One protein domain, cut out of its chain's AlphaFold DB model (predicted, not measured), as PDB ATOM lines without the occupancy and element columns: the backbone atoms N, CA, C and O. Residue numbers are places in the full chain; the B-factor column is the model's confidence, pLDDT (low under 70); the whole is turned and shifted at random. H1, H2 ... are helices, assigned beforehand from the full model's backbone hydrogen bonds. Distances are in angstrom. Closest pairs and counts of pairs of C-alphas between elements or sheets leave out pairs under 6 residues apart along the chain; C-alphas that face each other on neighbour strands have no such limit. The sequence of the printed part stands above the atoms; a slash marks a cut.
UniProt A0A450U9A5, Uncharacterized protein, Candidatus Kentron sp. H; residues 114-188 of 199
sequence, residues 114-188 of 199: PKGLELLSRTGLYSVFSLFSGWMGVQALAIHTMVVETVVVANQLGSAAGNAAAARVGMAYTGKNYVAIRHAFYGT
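This is residues 114 to 188 of the 199 residues of an uncharacterized protein of Candidatus Kentron sp. H (UniProt A0A450U9A5). Picture one long helix, H2, making the length of the model, with H1 folded back along it from one end and the short H3 folded back from the other; the two shorter helices are at opposite ends and do not meet. It is an extended shape of two helical hairpins that share H2, with residues 114 to 125 of H1 sticking out free. The printed part has 75 residues with three named helices, H1, H2 and H3 in that order, and no named strand, and the class is all helix. The whole is extended, with a radius of gyration of the C-alphas of 18.7 A, and spans 57 by 25 by 14 A.

Find C-alpha 114 at (223.242, 233.944, 199.223); from there H1, residues 114 to 135, runs 31.8 A. Next comes H2, residues 138 to 174, which runs 52.5 A from C-alpha 138 at (193.580, 230.502, 216.914). Last is H3, residues 178 to 186, 12.9 A long, ending at C-alpha 186 at (236.480, 214.280, 209.720).

Look first at residues 130 to 134 of H1, which alone touch H2, at its residues 140 to 145; the closest C-alphas are those of Ser 133 and Leu 141, 4.8 A apart. This hairpin has a shallow tilt of 10 degrees, opposite ways. Residues 165 to 173 of H2 alone touch H3, the closest C-alphas being those of Val 169 and Ile 181, 5.5 A apart. This second hairpin has a shallow tilt of 24 degrees, opposite ways. H1 and H3 are apart. In H1 and H3 every O i to N i+4 pair is within hydrogen-bond range; in H2, 31 of 33 are.

The two C-alphas farthest apart, those of Gly 137 and Lys 176, are 57.4 A apart. The printed part has no cut, and both links are tight. Residues 149 to 163 of H2 stand free. The mean pLDDT of the printed part is 83.1; residue 174 and residues 176 to 188 are under 70.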
ATOM      1  N   PRO A 114     223.813 235.286 199.112       92.50
ATOM      2  CA  PRO A 114     223.242 233.944 199.223       92.50
ATOM      3  C   PRO A 114     222.768 233.617 200.640       92.50
ATOM      4  O   PRO A 114     221.674 233.084 200.809       92.50
ATOM      5  N   LYS A 115     223.549 233.982 201.667       87.50
ATOM      6  CA  LYS A 115     223.173 233.716 203.061       87.50
ATOM      7  C   LYS A 115     221.959 234.533 203.511       87.50
ATOM      8  O   LYS A 115     221.103 234.029 204.233       87.50
ATOM      9  N   GLY A 116     221.886 235.789 203.083       90.75
ATOM     10  CA  GLY A 116     220.747 236.665 203.324       90.75
ATOM     11  C   GLY A 116     219.492 236.144 202.635       90.75
ATOM     12  O   GLY A 116     218.438 236.106 203.258       90.75
ATOM     13  N   LEU A 117     219.611 235.670 201.393       93.56
ATOM     14  CA  LEU A 117     218.496 235.072 200.663       93.56
ATOM     15  C   LEU A 117     217.995 233.794 201.347       93.56
ATOM     16  O   LEU A 117     216.795 233.656 201.536       93.56
ATOM     17  N   GLU A 118     218.894 232.911 201.791       92.38
ATOM     18  CA  GLU A 118     218.542 231.726 202.588       92.38
ATOM     19  C   GLU A 118     217.729 232.111 203.839       92.38
ATOM     20  O   GLU A 118     216.671 231.532 204.099       92.38
ATOM     21  N   LEU A 119     218.191 233.118 204.590       90.69
ATOM     22  CA  LEU A 119     217.503 233.607 205.786       90.69
ATOM     23  C   LEU A 119     216.132 234.209 205.451       90.69
ATOM     24  O   LEU A 119     215.150 233.896 206.120       90.69
ATOM     25  N   LEU A 120     216.053 235.042 204.411       94.38
ATOM     26  CA  LEU A 120     214.806 235.662 203.963       94.38
ATOM     27  C   LEU A 120     213.796 234.617 203.493       94.38
ATOM     28  O   LEU A 120     212.633 234.685 203.883       94.38
ATOM     29  N   SER A 121     214.227 233.629 202.709       94.31
ATOM     30  CA  SER A 121     213.370 232.524 202.280       94.31
ATOM     31  C   SER A 121     212.856 231.730 203.476       94.31
ATOM     32  O   SER A 121     211.665 231.434 203.545       94.31
ATOM     33  N   ARG A 122     213.720 231.436 204.453       89.75
ATOM     34  CA  ARG A 122     213.338 230.703 205.662       89.75
ATOM     35  C   ARG A 122     212.305 231.461 206.498       89.75
ATOM     36  O   ARG A 122     211.253 230.909 206.813       89.75
ATOM     37  N   THR A 123     212.580 232.719 206.829       90.75
ATOM     38  CA  THR A 123     211.671 233.555 207.630       90.75
ATOM     39  C   THR A 123     210.382 233.878 206.870       90.75
ATOM     40  O   THR A 123     209.299 233.887 207.458       90.75
ATOM     41  N   GLY A 124     210.475 234.091 205.556       93.38
ATOM     42  CA  GLY A 124     209.328 234.320 204.681       93.38
ATOM     43  C   GLY A 124     208.391 233.116 204.643       93.38
ATOM     44  O   GLY A 124     207.190 233.281 204.843       93.38
ATOM     45  N   LEU A 125     208.931 231.903 204.487       91.56
ATOM     46  CA  LEU A 125     208.138 230.673 204.547       91.56
ATOM     47  C   LEU A 125     207.422 230.534 205.892       91.56
ATOM     48  O   LEU A 125     206.212 230.320 205.901       91.56
ATOM     49  N   TYR A 126     208.119 230.713 207.021       89.25
ATOM     50  CA  TYR A 126     207.477 230.660 208.342       89.25
ATOM     51  C   TYR A 126     206.359 231.694 208.490       89.25
ATOM     52  O   TYR A 126     205.288 231.367 208.994       89.25
ATOM     53  N   SER A 127     206.560 232.910 207.985       90.88
ATOM     54  CA  SER A 127     205.534 233.958 208.020       90.88
ATOM     55  C   SER A 127     204.297 233.565 207.203       90.88
ATOM     56  O   SER A 127     203.172 233.700 207.679       90.88
ATOM     57  N   VAL A 128     204.491 233.013 206.002       93.88
ATOM     58  CA  VAL A 128     203.396 232.541 205.141       93.88
ATOM     59  C   VAL A 128     202.630 231.385 205.798       93.88
ATOM     60  O   VAL A 128     201.400 231.414 205.843       93.88
ATOM     61  N   PHE A 129     203.326 230.399 206.373       89.62
ATOM     62  CA  PHE A 129     202.678 229.297 207.096       89.62
ATOM     63  C   PHE A 129     201.948 229.760 208.360       89.62
ATOM     64  O   PHE A 129     200.869 229.245 208.665       89.62
ATOM     65  N   SER A 130     202.486 230.756 209.064       88.81
ATOM     66  CA  SER A 130     201.815 231.371 210.206       88.81
ATOM     67  C   SER A 130     200.512 232.053 209.783       88.81
ATOM     68  O   SER A 130     199.504 231.906 210.471       88.81
ATOM     69  N   LEU A 131     200.492 232.750 208.643       91.12
ATOM     70  CA  LEU A 131     199.269 233.366 208.112       91.12
ATOM     71  C   LEU A 131     198.220 232.311 207.736       91.12
ATOM     72  O   LEU A 131     197.064 232.437 208.138       91.12
ATOM     73  N   PHE A 132     198.624 231.235 207.049       91.06
ATOM     74  CA  PHE A 132     197.719 230.122 206.737       91.06
ATOM     75  C   PHE A 132     197.167 229.445 207.995       91.06
ATOM     76  O   PHE A 132     195.981 229.126 208.059       91.06
ATOM     77  N   SER A 133     198.003 229.271 209.019       89.19
ATOM     78  CA  SER A 133     197.574 228.715 210.306       89.19
ATOM     79  C   SER A 133     196.591 229.640 211.025       89.19
ATOM     80  O   SER A 133     195.645 229.160 211.641       89.19
ATOM     81  N   GLY A 134     196.757 230.960 210.888       89.31
ATOM     82  CA  GLY A 134     195.819 231.956 211.404       89.31
ATOM     83  C   GLY A 134     194.424 231.861 210.780       89.31
ATOM     84  O   GLY A 134     193.432 232.017 211.489       89.31
ATOM     85  N   TRP A 135     194.326 231.539 209.486       88.94
ATOM     86  CA  TRP A 135     193.035 231.330 208.814       88.94
ATOM     87  C   TRP A 135     192.305 230.064 209.279       88.94
ATOM     88  O   TRP A 135     191.078 230.040 209.285       88.94
ATOM     89  N   MET A 136     193.039 229.032 209.710       87.06
ATOM     90  CA  MET A 136     192.464 227.800 210.273       87.06
ATOM     91  C   MET A 136     191.987 227.956 211.728       87.06
ATOM     92  O   MET A 136     191.381 227.040 212.281       87.06
ATOM     93  N   GLY A 137     192.238 229.111 212.349       90.31
ATOM     94  CA  GLY A 137     191.793 229.449 213.696       90.31
ATOM     95  C   GLY A 137     192.928 229.559 214.713       90.31
ATOM     96  O   GLY A 137     194.060 229.120 214.505       90.31
ATOM     97  N   VAL A 138     192.604 230.148 215.866       90.75
ATOM     98  CA  VAL A 138     193.580 230.502 216.914       90.75
ATOM     99  C   VAL A 138     194.317 229.275 217.460       90.75
ATOM    100  O   VAL A 138     195.513 229.345 217.733       90.75
ATOM    101  N   GLN A 139     193.632 228.134 217.576       92.12
ATOM    102  CA  GLN A 139     194.240 226.901 218.078       92.12
ATOM    103  C   GLN A 139     195.324 226.364 217.131       92.12
ATOM    104  O   GLN A 139     196.394 225.973 217.589       92.12
ATOM    105  N   ALA A 140     195.080 226.391 215.817       89.44
ATOM    106  CA  ALA A 140     196.058 225.960 214.822       89.44
ATOM    107  C   ALA A 140     197.292 226.877 214.811       89.44
ATOM    108  O   ALA A 140     198.423 226.390 214.782       89.44
ATOM    109  N   LEU A 141     197.086 228.196 214.914       91.12
ATOM    110  CA  LEU A 141     198.176 229.166 215.027       91.12
ATOM    111  C   LEU A 141     199.032 228.937 216.282       91.12
ATOM    112  O   LEU A 141     200.255 228.930 216.181       91.12
ATOM    113  N   ALA A 142     198.408 228.714 217.441       91.56
ATOM    114  CA  ALA A 142     199.127 228.461 218.690       91.56
ATOM    115  C   ALA A 142     199.978 227.182 218.626       91.56
ATOM    116  O   ALA A 142     201.120 227.164 219.080       91.56
ATOM    117  N   ILE A 143     199.458 226.114 218.014       91.69
ATOM    118  CA  ILE A 143     200.231 224.881 217.810       91.69
ATOM    119  C   ILE A 143     201.403 225.142 216.855       91.69
ATOM    120  O   ILE A 143     202.525 224.713 217.128       91.69
ATOM    121  N   HIS A 144     201.171 225.872 215.759       90.69
ATOM    122  CA  HIS A 144     202.221 226.212 214.801       90.69
ATOM    123  C   HIS A 144     203.370 226.980 215.461       90.69
ATOM    124  O   HIS A 144     204.529 226.609 215.278       90.69
ATOM    125  N   THR A 145     203.068 228.005 216.263       91.56
ATOM    126  CA  THR A 145     204.100 228.793 216.948       91.56
ATOM    127  C   THR A 145     204.891 227.944 217.938       91.56
ATOM    128  O   THR A 145     206.118 227.966 217.896       91.56
ATOM    129  N   MET A 146     204.233 227.112 218.752       93.44
ATOM    130  CA  MET A 146     204.924 226.203 219.681       93.44
ATOM    131  C   MET A 146     205.881 225.238 218.957       93.44
ATOM    132  O   MET A 146     207.013 225.016 219.403       93.44
ATOM    133  N   VAL A 147     205.450 224.677 217.822       93.56
ATOM    134  CA  VAL A 147     206.286 223.788 217.001       93.56
ATOM    135  C   VAL A 147     207.468 224.549 216.403       93.56
ATOM    136  O   VAL A 147     208.601 224.069 216.476       93.56
ATOM    137  N   VAL A 148     207.233 225.738 215.842       91.94
ATOM    138  CA  VAL A 148     208.288 226.569 215.246       91.94
ATOM    139  C   VAL A 148     209.345 226.941 216.280       91.94
ATOM    140  O   VAL A 148     210.528 226.756 216.002       91.94
ATOM    141  N   GLU A 149     208.951 227.375 217.478       93.50
ATOM    142  CA  GLU A 149     209.898 227.703 218.552       93.50
ATOM    143  C   GLU A 149     210.761 226.494 218.936       93.50
ATOM    144  O   GLU A 149     211.987 226.589 219.039       93.50
ATOM    145  N   THR A 150     210.150 225.311 219.031       93.25
ATOM    146  CA  THR A 150     210.880 224.063 219.301       93.25
ATOM    147  C   THR A 150     211.902 223.757 218.196       93.25
ATOM    148  O   THR A 150     213.052 223.395 218.467       93.25
ATOM    149  N   VAL A 151     211.521 223.952 216.928       92.44
ATOM    150  CA  VAL A 151     212.405 223.763 215.768       92.44
ATOM    151  C   VAL A 151     213.535 224.797 215.740       92.44
ATOM    152  O   VAL A 151     214.665 224.464 215.369       92.44
ATOM    153  N   VAL A 152     213.272 226.048 216.118       91.31
ATOM    154  CA  VAL A 152     214.296 227.101 216.192       91.31
ATOM    155  C   VAL A 152     215.373 226.715 217.202       91.31
ATOM    156  O   VAL A 152     216.553 226.723 216.846       91.31
ATOM    157  N   VAL A 153     214.988 226.280 218.404       92.00
ATOM    158  CA  VAL A 153     215.938 225.838 219.441       92.00
ATOM    159  C   VAL A 153     216.823 224.692 218.939       92.00
ATOM    160  O   VAL A 153     218.049 224.758 219.066       92.00
ATOM    161  N   ALA A 154     216.238 223.682 218.290       91.69
ATOM    162  CA  ALA A 154     217.001 222.570 217.720       91.69
ATOM    163  C   ALA A 154     218.019 223.035 216.656       91.69
ATOM    164  O   ALA A 154     219.168 222.587 216.636       91.69
ATOM    165  N   ASN A 155     217.635 223.986 215.799       89.06
ATOM    166  CA  ASN A 155     218.517 224.526 214.761       89.06
ATOM    167  C   ASN A 155     219.669 225.379 215.312       89.06
ATOM    168  O   ASN A 155     220.739 225.434 214.694       89.06
ATOM    169  N   GLN A 156     219.480 226.038 216.457       90.44
ATOM    170  CA  GLN A 156     220.528 226.847 217.083       90.44
ATOM    171  C   GLN A 156     221.706 225.987 217.552       90.44
ATOM    172  O   GLN A 156     222.856 226.398 217.394       90.44
ATOM    173  N   LEU A 157     221.449 224.766 218.030       90.31
ATOM    174  CA  LEU A 157     222.502 223.816 218.412       90.31
ATOM    175  C   LEU A 157     223.385 223.434 217.214       90.31
ATOM    176  O   LEU A 157     224.613 223.504 217.292       90.31
ATOM    177  N   GLY A 158     222.763 223.090 216.082       89.00
ATOM    178  CA  GLY A 158     223.485 222.775 214.846       89.00
ATOM    179  C   GLY A 158     224.266 223.977 214.309       89.00
ATOM    180  O   GLY A 158     225.436 223.856 213.939       89.00
ATOM    181  N   SER A 159     223.652 225.160 214.337       87.94
ATOM    182  CA  SER A 159     224.287 226.405 213.890       87.94
ATOM    183  C   SER A 159     225.490 226.787 214.760       87.94
ATOM    184  O   SER A 159     226.520 227.208 214.234       87.94
ATOM    185  N   ALA A 160     225.412 226.584 216.079       85.50
ATOM    186  CA  ALA A 160     226.525 226.818 216.996       85.50
ATOM    187  C   ALA A 160     227.725 225.904 216.687       85.50
ATOM    188  O   ALA A 160     228.860 226.383 216.590       85.50
ATOM    189  N   ALA A 161     227.479 224.609 216.463       85.12
ATOM    190  CA  ALA A 161     228.520 223.660 216.072       85.12
ATOM    191  C   ALA A 161     229.146 224.022 214.713       85.12
ATOM    192  O   ALA A 161     230.374 224.035 214.578       85.12
ATOM    193  N   GLY A 162     228.318 224.385 213.727       86.69
ATOM    194  CA  GLY A 162     228.769 224.837 212.409       86.69
ATOM    195  C   GLY A 162     229.640 226.093 212.476       86.69
ATOM    196  O   GLY A 162     230.720 226.129 211.885       86.69
ATOM    197  N   ASN A 163     229.238 227.091 213.265       84.88
ATOM    198  CA  ASN A 163     230.019 228.313 213.473       84.88
ATOM    199  C   ASN A 163     231.362 228.029 214.164       84.88
ATOM    200  O   ASN A 163     232.390 228.589 213.774       84.88
ATOM    201  N   ALA A 164     231.391 227.118 215.143       83.50
ATOM    202  CA  ALA A 164     232.632 226.695 215.789       83.50
ATOM    203  C   ALA A 164     233.576 225.969 214.810       83.50
ATOM    204  O   ALA A 164     234.784 226.227 214.806       83.50
ATOM    205  N   ALA A 165     233.041 225.094 213.954       83.50
ATOM    206  CA  ALA A 165     233.810 224.425 212.906       83.50
ATOM    207  C   ALA A 165     234.358 225.431 211.881       83.50
ATOM    208  O   ALA A 165     235.552 225.401 211.578       83.50
ATOM    209  N   ALA A 166     233.531 226.372 211.416       83.75
ATOM    210  CA  ALA A 166     233.939 227.433 210.498       83.75
ATOM    211  C   ALA A 166     235.057 228.310 211.089       83.75
ATOM    212  O   ALA A 166     236.047 228.584 210.406       83.75
ATOM    213  N   ALA A 167     234.958 228.680 212.371       81.31
ATOM    214  CA  ALA A 167     236.012 229.415 213.069       81.31
ATOM    215  C   ALA A 167     237.327 228.614 213.130       81.31
ATOM    216  O   ALA A 167     238.395 229.146 212.817       81.31
ATOM    217  N   ARG A 168     237.265 227.314 213.459       79.19
ATOM    218  CA  ARG A 168     238.445 226.427 213.488       79.19
ATOM    219  C   ARG A 168     239.086 226.260 212.109       79.19
ATOM    220  O   ARG A 168     240.308 226.344 212.004       79.19
ATOM    221  N   VAL A 169     238.289 226.069 211.057       81.38
ATOM    222  CA  VAL A 169     238.782 225.981 209.672       81.38
ATOM    223  C   VAL A 169     239.410 227.307 209.235       81.38
ATOM    224  O   VAL A 169     240.490 227.295 208.647       81.38
ATOM    225  N   GLY A 170     238.801 228.447 209.576       79.12
ATOM    226  CA  GLY A 170     239.354 229.775 209.294       79.12
ATOM    227  C   GLY A 170     240.722 230.001 209.946       79.12
ATOM    228  O   GLY A 170     241.664 230.465 209.296       79.12
ATOM    229  N   MET A 171     240.879 229.593 211.207       75.06
ATOM    230  CA  MET A 171     242.176 229.633 211.891       75.06
ATOM    231  C   MET A 171     243.199 228.667 211.280       75.06
ATOM    232  O   MET A 171     244.351 229.039 211.061       75.06
ATOM    233  N   ALA A 172     242.799 227.439 210.946       77.75
ATOM    234  CA  ALA A 172     243.695 226.464 210.321       77.75
ATOM    235  C   ALA A 172     244.166 226.912 208.923       77.75
ATOM    236  O   ALA A 172     245.335 226.726 208.569       77.75
ATOM    237  N   TYR A 173     243.282 227.555 208.156       77.75
ATOM    238  CA  TYR A 173     243.589 228.129 206.846       77.75
ATOM    239  C   TYR A 173     244.588 229.289 206.946       77.75
ATOM    240  O   TYR A 173     245.545 229.351 206.175       77.75
ATOM    241  N   THR A 174     244.427 230.179 207.932       68.62
ATOM    242  CA  THR A 174     245.368 231.294 208.158       68.62
ATOM    243  C   THR A 174     246.727 230.829 208.690       68.62
ATOM    244  O   THR A 174     247.750 231.401 208.319       68.62
ATOM    245  N   GLY A 175     246.761 229.748 209.476       70.12
ATOM    246  CA  GLY A 175     247.991 229.100 209.945       70.12
ATOM    247  C   GLY A 175     248.698 228.200 208.919       70.12
ATOM    248  O   GLY A 175     249.706 227.592 209.270       70.12
ATOM    249  N   LYS A 176     248.182 228.080 207.680       64.81
ATOM    250  CA  LYS A 176     248.669 227.169 206.616       64.81
ATOM    251  C   LYS A 176     248.782 225.693 207.043       64.81
ATOM    252  O   LYS A 176     249.589 224.944 206.497       64.81
ATOM    253  N   ASN A 177     247.979 225.258 208.012       63.91
ATOM    254  CA  ASN A 177     248.096 223.924 208.598       63.91
ATOM    255  C   ASN A 177     247.020 222.991 208.016       63.91
ATOM    256  O   ASN A 177     245.966 222.762 208.612       63.91
ATOM    257  N   TYR A 178     247.273 222.480 206.807       61.44
ATOM    258  CA  TYR A 178     246.311 221.713 205.998       61.44
ATOM    259  C   TYR A 178     245.796 220.431 206.679       61.44
ATOM    260  O   TYR A 178     244.666 220.006 206.440       61.44
ATOM    261  N   VAL A 179     246.585 219.851 207.587       58.81
ATOM    262  CA  VAL A 179     246.207 218.670 208.380       58.81
ATOM    263  C   VAL A 179     245.081 219.005 209.370       58.81
ATOM    264  O   VAL A 179     244.124 218.244 209.498       58.81
ATOM    265  N   ALA A 180     245.110 220.188 209.993       58.88
ATOM    266  CA  ALA A 180     244.063 220.630 210.919       58.88
ATOM    267  C   ALA A 180     242.717 220.906 210.217       58.88
ATOM    268  O   ALA A 180     241.664 220.673 210.807       58.88
ATOM    269  N   ILE A 181     242.740 221.330 208.945       59.31
ATOM    270  CA  ILE A 181     241.531 221.510 208.119       59.31
ATOM    271  C   ILE A 181     240.839 220.160 207.888       59.31
ATOM    272  O   ILE A 181     239.623 220.052 208.031       59.31
ATOM    273  N   ARG A 182     241.618 219.108 207.602       56.34
ATOM    274  CA  ARG A 182     241.098 217.746 207.421       56.34
ATOM    275  C   ARG A 182     240.539 217.171 208.731       56.34
ATOM    276  O   ARG A 182     239.467 216.577 208.715       56.34
ATOM    277  N   HIS A 183     241.181 217.408 209.875       62.72
ATOM    278  CA  HIS A 183     240.652 216.957 211.174       62.72
ATOM    279  C   HIS A 183     239.383 217.696 211.621       62.72
ATOM    280  O   HIS A 183     238.520 217.081 212.245       62.72
ATOM    281  N   ALA A 184     239.232 218.982 211.280       58.38
ATOM    282  CA  ALA A 184     237.997 219.725 211.541       58.38
ATOM    283  C   ALA A 184     236.799 219.173 210.746       58.38
ATOM    284  O   ALA A 184     235.671 219.268 211.218       58.38
ATOM    285  N   PHE A 185     237.052 218.577 209.576       55.84
ATOM    286  CA  PHE A 185     236.025 217.973 208.727       55.84
ATOM    287  C   PHE A 185     235.676 216.530 209.121       55.84
ATOM    288  O   PHE A 185     234.513 216.152 209.065       55.84
ATOM    289  N   TYR A 186     236.667 215.725 209.524       57.34
ATOM    290  CA  TYR A 186     236.480 214.280 209.720       57.34
ATOM    291  C   TYR A 186     236.319 213.826 211.177       57.34
ATOM    292  O   TYR A 186     236.197 212.627 211.406       57.34
ATOM    293  N   GLY A 187     236.343 214.724 212.171       53.22
ATOM    294  CA  GLY A 187     236.102 214.355 213.576       53.22
ATOM    295  C   GLY A 187     237.035 213.259 214.115       53.22
ATOM    296  O   GLY A 187     236.720 212.599 215.102       53.22
ATOM    297  N   THR A 188     238.178 213.026 213.468       46.22
ATOM    298  CA  THR A 188     239.079 211.926 213.809       46.22
ATOM    299  C   THR A 188     239.932 212.342 214.995       46.22
ATOM    300  O   THR A 188     240.909 213.085 214.874       46.22
TER     301      THR A 188